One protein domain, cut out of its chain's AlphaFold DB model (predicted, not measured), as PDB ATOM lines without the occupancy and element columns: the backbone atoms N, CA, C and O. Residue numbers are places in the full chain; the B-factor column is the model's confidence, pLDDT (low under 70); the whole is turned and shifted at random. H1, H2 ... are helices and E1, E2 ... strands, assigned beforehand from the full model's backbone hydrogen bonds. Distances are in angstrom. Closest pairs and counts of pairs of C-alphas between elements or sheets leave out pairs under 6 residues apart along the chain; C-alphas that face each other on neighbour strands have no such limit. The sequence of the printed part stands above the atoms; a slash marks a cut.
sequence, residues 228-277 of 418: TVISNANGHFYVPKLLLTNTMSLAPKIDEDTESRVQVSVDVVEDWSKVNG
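AT A GLANCE: This is residues 228 to 277 of the 418 residues of an uncharacterized protein of Paramuricea clavata (UniProt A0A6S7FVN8). Two small strand hairpins, E1 with E2 and E3 with E4, follow one another at an angle, and a single helix, H1, runs past them, loosely placed, with residues 262 to 268 near the first hairpin. Residues 270 to 277 stick out at one end, and the long loop of residues 251 to 261 reaches toward the other. The printed part has 50 residues, with four named strands followed by one named helix, in the order E1 E2 E3 E4 H1. Each hairpin is an antiparallel sheet of two strands, and the class is mixed, helices and strands. The whole is only just compact, close to loose, with a radius of gyration of the C-alphas of 11.7 A, and spans 36 by 24 by 16 A.

IN THESE COORDINATES: E1 is residues 228 to 232, 12.6 A long, beginning at C-alpha 228 (165.074, 159.739, 204.115). E2 is residues 235 to 239, 12.4 A long. E3, residues 241 to 244, measures 9.9 A, and E4, residues 247 to 250, 10.1 A. H1, residues 262 to 275, measures 20.1 A and ends at C-alpha 275 (152.853, 172.560, 210.248).

HOW THE PARTS SIT: E1 and E2 form a hairpin, antiparallel at 148 degrees, with N 230 and O 237 3.1 A apart, within hydrogen-bond range. E2 runs on into E3 at 38 degrees. E3 and E4 form the second hairpin, at 166 degrees, with N 244 and O 247 at 2.8 A. The closest C-alphas of E1 and H1 are those of Ile 230 and Ser 265, 7.2 A apart. E3 and H1 are apart. In H1 every O i to N i+4 pair is within hydrogen-bond range.

THE WHOLE: The two C-alphas farthest apart, Asp 257 and Gly 277, are 36.7 A apart. The printed part has no cut. The link from E4 to H1 is long. Residues 228 to 234 and 236 to 237 have pLDDT under 70.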
ATOM      1  N   THR A 228     165.457 158.818 203.036       55.09
ATOM      2  CA  THR A 228     165.074 159.739 204.115       55.09
ATOM      3  C   THR A 228     165.743 159.273 205.389       55.09
ATOM      4  O   THR A 228     165.485 158.174 205.876       55.09
ATOM      5  N   VAL A 229     166.656 160.097 205.888       54.94
ATOM      6  CA  VAL A 229     167.278 159.883 207.190       54.94
ATOM      7  C   VAL A 229     166.392 160.580 208.207       54.94
ATOM      8  O   VAL A 229     166.275 161.802 208.180       54.94
ATOM      9  N   ILE A 230     165.754 159.806 209.082       60.00
ATOM     10  CA  ILE A 230     165.017 160.355 210.220       60.00
ATOM     11  C   ILE A 230     165.985 160.322 211.402       60.00
ATOM     12  O   ILE A 230     166.427 159.255 211.838       60.00
ATOM     13  N   SER A 231     166.389 161.500 211.868       50.97
ATOM     14  CA  SER A 231     167.251 161.663 213.038       50.97
ATOM     15  C   SER A 231     166.406 161.917 214.281       50.97
ATOM     16  O   SER A 231     165.671 162.898 214.339       50.97
ATOM     17  N   ASN A 232     166.543 161.055 215.282       56.88
ATOM     18  CA  ASN A 232     166.010 161.238 216.633       56.88
ATOM     19  C   ASN A 232     167.206 161.387 217.603       56.88
ATOM     20  O   ASN A 232     168.320 160.978 217.271       56.88
ATOM     21  N   ALA A 233     166.989 161.933 218.807       54.44
ATOM     22  CA  ALA A 233     167.973 161.978 219.903       54.44
ATOM     23  C   ALA A 233     168.698 160.634 220.185       54.44
ATOM     24  O   ALA A 233     169.802 160.623 220.721       54.44
ATOM     25  N   ASN A 234     168.107 159.512 219.774       61.00
ATOM     26  CA  ASN A 234     168.564 158.139 219.960       61.00
ATOM     27  C   ASN A 234     169.243 157.532 218.712       61.00
ATOM     28  O   ASN A 234     169.381 156.308 218.645       61.00
ATOM     29  N   GLY A 235     169.611 158.340 217.710       71.06
ATOM     30  CA  GLY A 235     170.363 157.913 216.521       71.06
ATOM     31  C   GLY A 235     169.686 158.215 215.178       71.06
ATOM     32  O   GLY A 235     168.510 158.576 215.106       71.06
ATOM     33  N   HIS A 236     170.457 158.064 214.096       64.44
ATOM     34  CA  HIS A 236     169.980 158.171 212.715       64.44
ATOM     35  C   HIS A 236     169.460 156.815 212.239       64.44
ATOM     36  O   HIS A 236     170.226 155.854 212.176       64.44
ATOM     37  N   PHE A 237     168.186 156.747 211.857       69.44
ATOM     38  CA  PHE A 237     167.599 155.537 211.292       69.44
ATOM     39  C   PHE A 237     167.212 155.774 209.841       69.44
ATOM     40  O   PHE A 237     166.662 156.815 209.469       69.44
ATOM     41  N   TYR A 238     167.532 154.788 209.011       75.94
ATOM     42  CA  TYR A 238     167.102 154.766 207.628       75.94
ATOM     43  C   TYR A 238     165.717 154.135 207.548       75.94
ATOM     44  O   TYR A 238     165.557 152.951 207.845       75.94
ATOM     45  N   VAL A 239     164.731 154.922 207.125       79.81
ATOM     46  CA  VAL A 239     163.372 154.432 206.898       79.81
ATOM     47  C   VAL A 239     163.079 154.546 205.403       79.81
ATOM     48  O   VAL A 239     162.950 155.661 204.890       79.81
ATOM     49  N   PRO A 240     162.997 153.418 204.671       82.25
ATOM     50  CA  PRO A 240     162.499 153.422 203.307       82.25
ATOM     51  C   PRO A 240     161.104 154.046 203.278       82.25
ATOM     52  O   PRO A 240     160.217 153.627 204.029       82.25
ATOM     53  N   LYS A 241     160.918 155.033 202.401       84.88
ATOM     54  CA  LYS A 241     159.614 155.630 202.130       84.88
ATOM     55  C   LYS A 241     159.198 155.358 200.695       84.88
ATOM     56  O   LYS A 241     160.017 155.436 199.779       84.88
ATOM     57  N   LEU A 242     157.916 155.082 200.517       85.38
ATOM     58  CA  LEU A 242     157.271 154.988 199.219       85.38
ATOM     59  C   LEU A 242     156.147 156.017 199.187       85.38
ATOM     60  O   LEU A 242     155.225 155.937 199.996       85.38
ATOM     61  N   LEU A 243     156.261 157.000 198.296       86.94
ATOM     62  CA  LEU A 243     155.279 158.066 198.139       86.94
ATOM     63  C   LEU A 243     154.538 157.867 196.815       86.94
ATOM     64  O   LEU A 243     155.158 157.819 195.757       86.94
ATOM     65  N   LEU A 244     153.218 157.747 196.888       88.00
ATOM     66  CA  LEU A 244     152.311 157.650 195.750       88.00
ATOM     67  C   LEU A 244     151.251 158.735 195.900       88.00
ATOM     68  O   LEU A 244     150.350 158.573 196.716       88.00
ATOM     69  N   THR A 245     151.365 159.823 195.136       90.19
ATOM     70  CA  THR A 245     150.417 160.958 195.094       90.19
ATOM     71  C   THR A 245     150.114 161.572 196.469       90.19
ATOM     72  O   THR A 245     150.692 162.586 196.835       90.19
ATOM     73  N   ASN A 246     149.228 160.949 197.245       88.00
ATOM     74  CA  ASN A 246     148.751 161.370 198.562       88.00
ATOM     75  C   ASN A 246     148.926 160.276 199.643       88.00
ATOM     76  O   ASN A 246     148.418 160.398 200.753       88.00
ATOM     77  N   THR A 247     149.599 159.180 199.301       87.00
ATOM     78  CA  THR A 247     149.799 158.000 200.138       87.00
ATOM     79  C   THR A 247     151.286 157.819 200.390       87.00
ATOM     80  O   THR A 247     152.069 157.704 199.450       87.00
ATOM     81  N   MET A 248     151.680 157.754 201.659       88.69
ATOM     82  CA  MET A 248     153.047 157.437 202.056       88.69
ATOM     83  C   MET A 248     153.067 156.129 202.840       88.69
ATOM     84  O   MET A 248     152.331 155.972 203.809       88.69
ATOM     85  N   SER A 249     153.917 155.196 202.423       90.31
ATOM     86  CA  SER A 249     154.203 153.968 203.164       90.31
ATOM     87  C   SER A 249     155.616 154.033 203.728       90.31
ATOM     88  O   SER A 249     156.569 154.306 202.995       90.31
ATOM     89  N   LEU A 250     155.740 153.780 205.030       87.38
ATOM     90  CA  LEU A 250     157.015 153.661 205.731       87.38
ATOM     91  C   LEU A 250     157.269 152.180 206.005       87.38
ATOM     92  O   LEU A 250     156.413 151.508 206.577       87.38
ATOM     93  N   ALA A 251     158.427 151.673 205.592       87.81
ATOM     94  CA  ALA A 251     158.774 150.259 205.738       87.81
ATOM     95  C   ALA A 251     160.127 150.089 206.446       87.81
ATOM     96  O   ALA A 251     161.100 149.659 205.818       87.81
ATOM     97  N   PRO A 252     160.248 150.466 207.734       83.88
ATOM     98  CA  PRO A 252     161.473 150.211 208.473       83.88
ATOM     99  C   PRO A 252     161.654 148.709 208.698       83.88
ATOM    100  O   PRO A 252     160.699 147.973 208.950       83.88
ATOM    101  N   LYS A 253     162.906 148.260 208.638       82.94
ATOM    102  CA  LYS A 253     163.273 146.925 209.097       82.94
ATOM    103  C   LYS A 253     163.270 146.929 210.628       82.94
ATOM    104  O   LYS A 253     163.889 147.802 211.230       82.94
ATOM    105  N   ILE A 254     162.579 145.964 211.224       80.56
ATOM    106  CA  ILE A 254     162.520 145.752 212.673       80.56
ATOM    107  C   ILE A 254     163.254 144.439 212.952       80.56
ATOM    108  O   ILE A 254     162.956 143.433 212.306       80.56
ATOM    109  N   ASP A 255     164.232 144.454 213.855       80.12
ATOM    110  CA  ASP A 255     164.898 143.231 214.308       80.12
ATOM    111  C   ASP A 255     164.028 142.551 215.386       80.12
ATOM    112  O   ASP A 255     163.298 143.239 216.102       80.12
ATOM    113  N   GLU A 256     164.077 141.214 215.488       71.06
ATOM    114  CA  GLU A 256     163.083 140.382 216.209       71.06
ATOM    115  C   GLU A 256     162.794 140.808 217.662       71.06
ATOM    116  O   GLU A 256     161.664 140.640 218.118       71.06
ATOM    117  N   ASP A 257     163.762 141.423 218.348       72.06
ATOM    118  CA  ASP A 257     163.662 141.819 219.761       72.06
ATOM    119  C   ASP A 257     163.559 143.340 219.977       72.06
ATOM    120  O   ASP A 257     163.686 143.832 221.100       72.06
ATOM    121  N   THR A 258     163.352 144.118 218.910       71.50
ATOM    122  CA  THR A 258     163.272 145.583 219.002       71.50
ATOM    123  C   THR A 258     161.849 146.097 218.865       71.50
ATOM    124  O   THR A 258     161.115 145.748 217.942       71.50
ATOM    125  N   GLU A 259     161.458 146.980 219.785       72.06
ATOM    126  CA  GLU A 259     160.195 147.696 219.681       72.06
ATOM    127  C   GLU A 259     160.193 148.568 218.417       72.06
ATOM    128  O   GLU A 259     161.159 149.275 218.107       72.06
ATOM    129  N   SER A 260     159.097 148.482 217.663       72.81
ATOM    130  CA  SER A 260     158.914 149.204 216.410       72.81
ATOM    131  C   SER A 260     159.019 150.711 216.642       72.81
ATOM    132  O   SER A 260     158.138 151.333 217.230       72.81
ATOM    133  N   ARG A 261     160.078 151.335 216.114       81.69
ATOM    134  CA  ARG A 261     160.215 152.803 216.087       81.69
ATOM    135  C   ARG A 261     159.398 153.453 214.961       81.69
ATOM    136  O   ARG A 261     159.595 154.633 214.667       81.69
ATOM    137  N   VAL A 262     158.489 152.703 214.326       83.94
ATOM    138  CA  VAL A 262     157.559 153.234 213.314       83.94
ATOM    139  C   VAL A 262     156.762 154.390 213.898       83.94
ATOM    140  O   VAL A 262     156.635 155.405 213.222       83.94
ATOM    141  N   GLN A 263     156.309 154.277 215.151       81.94
ATOM    142  CA  GLN A 263     155.497 155.316 215.781       81.94
ATOM    143  C   GLN A 263     156.222 156.663 215.812       81.94
ATOM    144  O   GLN A 263     155.677 157.646 215.343       81.94
ATOM    145  N   VAL A 264     157.506 156.683 216.185       86.19
ATOM    146  CA  VAL A 264     158.331 157.905 216.154       86.19
ATOM    147  C   VAL A 264     158.377 158.524 214.753       86.19
ATOM    148  O   VAL A 264     158.371 159.739 214.602       86.19
ATOM    149  N   SER A 265     158.436 157.693 213.710       86.12
ATOM    150  CA  SER A 265     158.435 158.186 212.328       86.12
ATOM    151  C   SER A 265     157.061 158.720 211.918       86.12
ATOM    152  O   SER A 265     156.992 159.700 211.184       86.12
ATOM    153  N   VAL A 266     155.981 158.094 212.392       86.69
ATOM    154  CA  VAL A 266     154.605 158.566 212.191       86.69
ATOM    155  C   VAL A 266     154.398 159.903 212.894       86.69
ATOM    156  O   VAL A 266     153.908 160.820 212.248       86.69
ATOM    157  N   ASP A 267     154.853 160.047 214.137       88.62
ATOM    158  CA  ASP A 267     154.744 161.284 214.915       88.62
ATOM    159  C   ASP A 267     155.467 162.442 214.202       88.62
ATOM    160  O   ASP A 267     154.905 163.518 214.023       88.62
ATOM    161  N   VAL A 268     156.677 162.201 213.674       89.94
ATOM    162  CA  VAL A 268     157.422 163.200 212.880       89.94
ATOM    163  C   VAL A 268     156.654 163.616 211.621       89.94
ATOM    164  O   VAL A 268     156.635 164.793 211.258       89.94
ATOM    165  N   VAL A 269     156.032 162.660 210.929       89.75
ATOM    166  CA  VAL A 269     155.231 162.939 209.727       89.75
ATOM    167  C   VAL A 269     153.946 163.674 210.085       89.75
ATOM    168  O   VAL A 269     153.518 164.551 209.336       89.75
ATOM    169  N   GLU A 270     153.327 163.335 211.208       92.38
ATOM    170  CA  GLU A 270     152.129 163.991 211.714       92.38
ATOM    171  C   GLU A 270     152.418 165.446 212.085       92.38
ATOM    172  O   GLU A 270     151.704 166.340 211.634       92.38
ATOM    173  N   ASP A 271     153.498 165.696 212.824       93.25
ATOM    174  CA  ASP A 271     153.937 167.041 213.194       93.25
ATOM    175  C   ASP A 271     154.264 167.874 211.953       93.25
ATOM    176  O   ASP A 271     153.780 168.999 211.809       93.25
ATOM    177  N   TRP A 272     155.009 167.301 211.001       93.94
ATOM    178  CA  TRP A 272     155.271 167.958 209.722       93.94
ATOM    179  C   TRP A 272     153.973 168.254 208.959       93.94
ATOM    180  O   TRP A 272     153.822 169.340 208.400       93.94
ATOM    181  N   SER A 273     153.007 167.332 208.963       94.06
ATOM    182  CA  SER A 273     151.713 167.531 208.300       94.06
ATOM    183  C   SER A 273     150.939 168.688 208.935       94.06
ATOM    184  O   SER A 273     150.476 169.569 208.209       94.06
ATOM    185  N   LYS A 274     150.884 168.753 210.273       93.81
ATOM    186  CA  LYS A 274     150.226 169.839 211.021       93.81
ATOM    187  C   LYS A 274     150.821 171.206 210.685       93.81
ATOM    188  O   LYS A 274     150.068 172.141 210.425       93.81
ATOM    189  N   VAL A 275     152.152 171.313 210.621       96.19
ATOM    190  CA  VAL A 275     152.853 172.560 210.248       96.19
ATOM    191  C   VAL A 275     152.485 173.027 208.834       96.19
ATOM    192  O   VAL A 275     152.448 174.226 208.575       96.19
ATOM    193  N   ASN A 276     152.161 172.101 207.929       94.75
ATOM    194  CA  ASN A 276     151.781 172.403 206.547       94.75
ATOM    195  C   ASN A 276     150.258 172.515 206.334       94.75
ATOM    196  O   ASN A 276     149.803 172.558 205.191       94.75
ATOM    197  N   GLY A 277     149.452 172.538 207.402       96.00
ATOM    198  CA  GLY A 277     147.989 172.589 207.290       96.00
ATOM    199  C   GLY A 277     147.373 171.320 206.688       96.00
ATOM    200  O   GLY A 277     146.279 171.356 206.126       96.00
TER     201      GLY A 277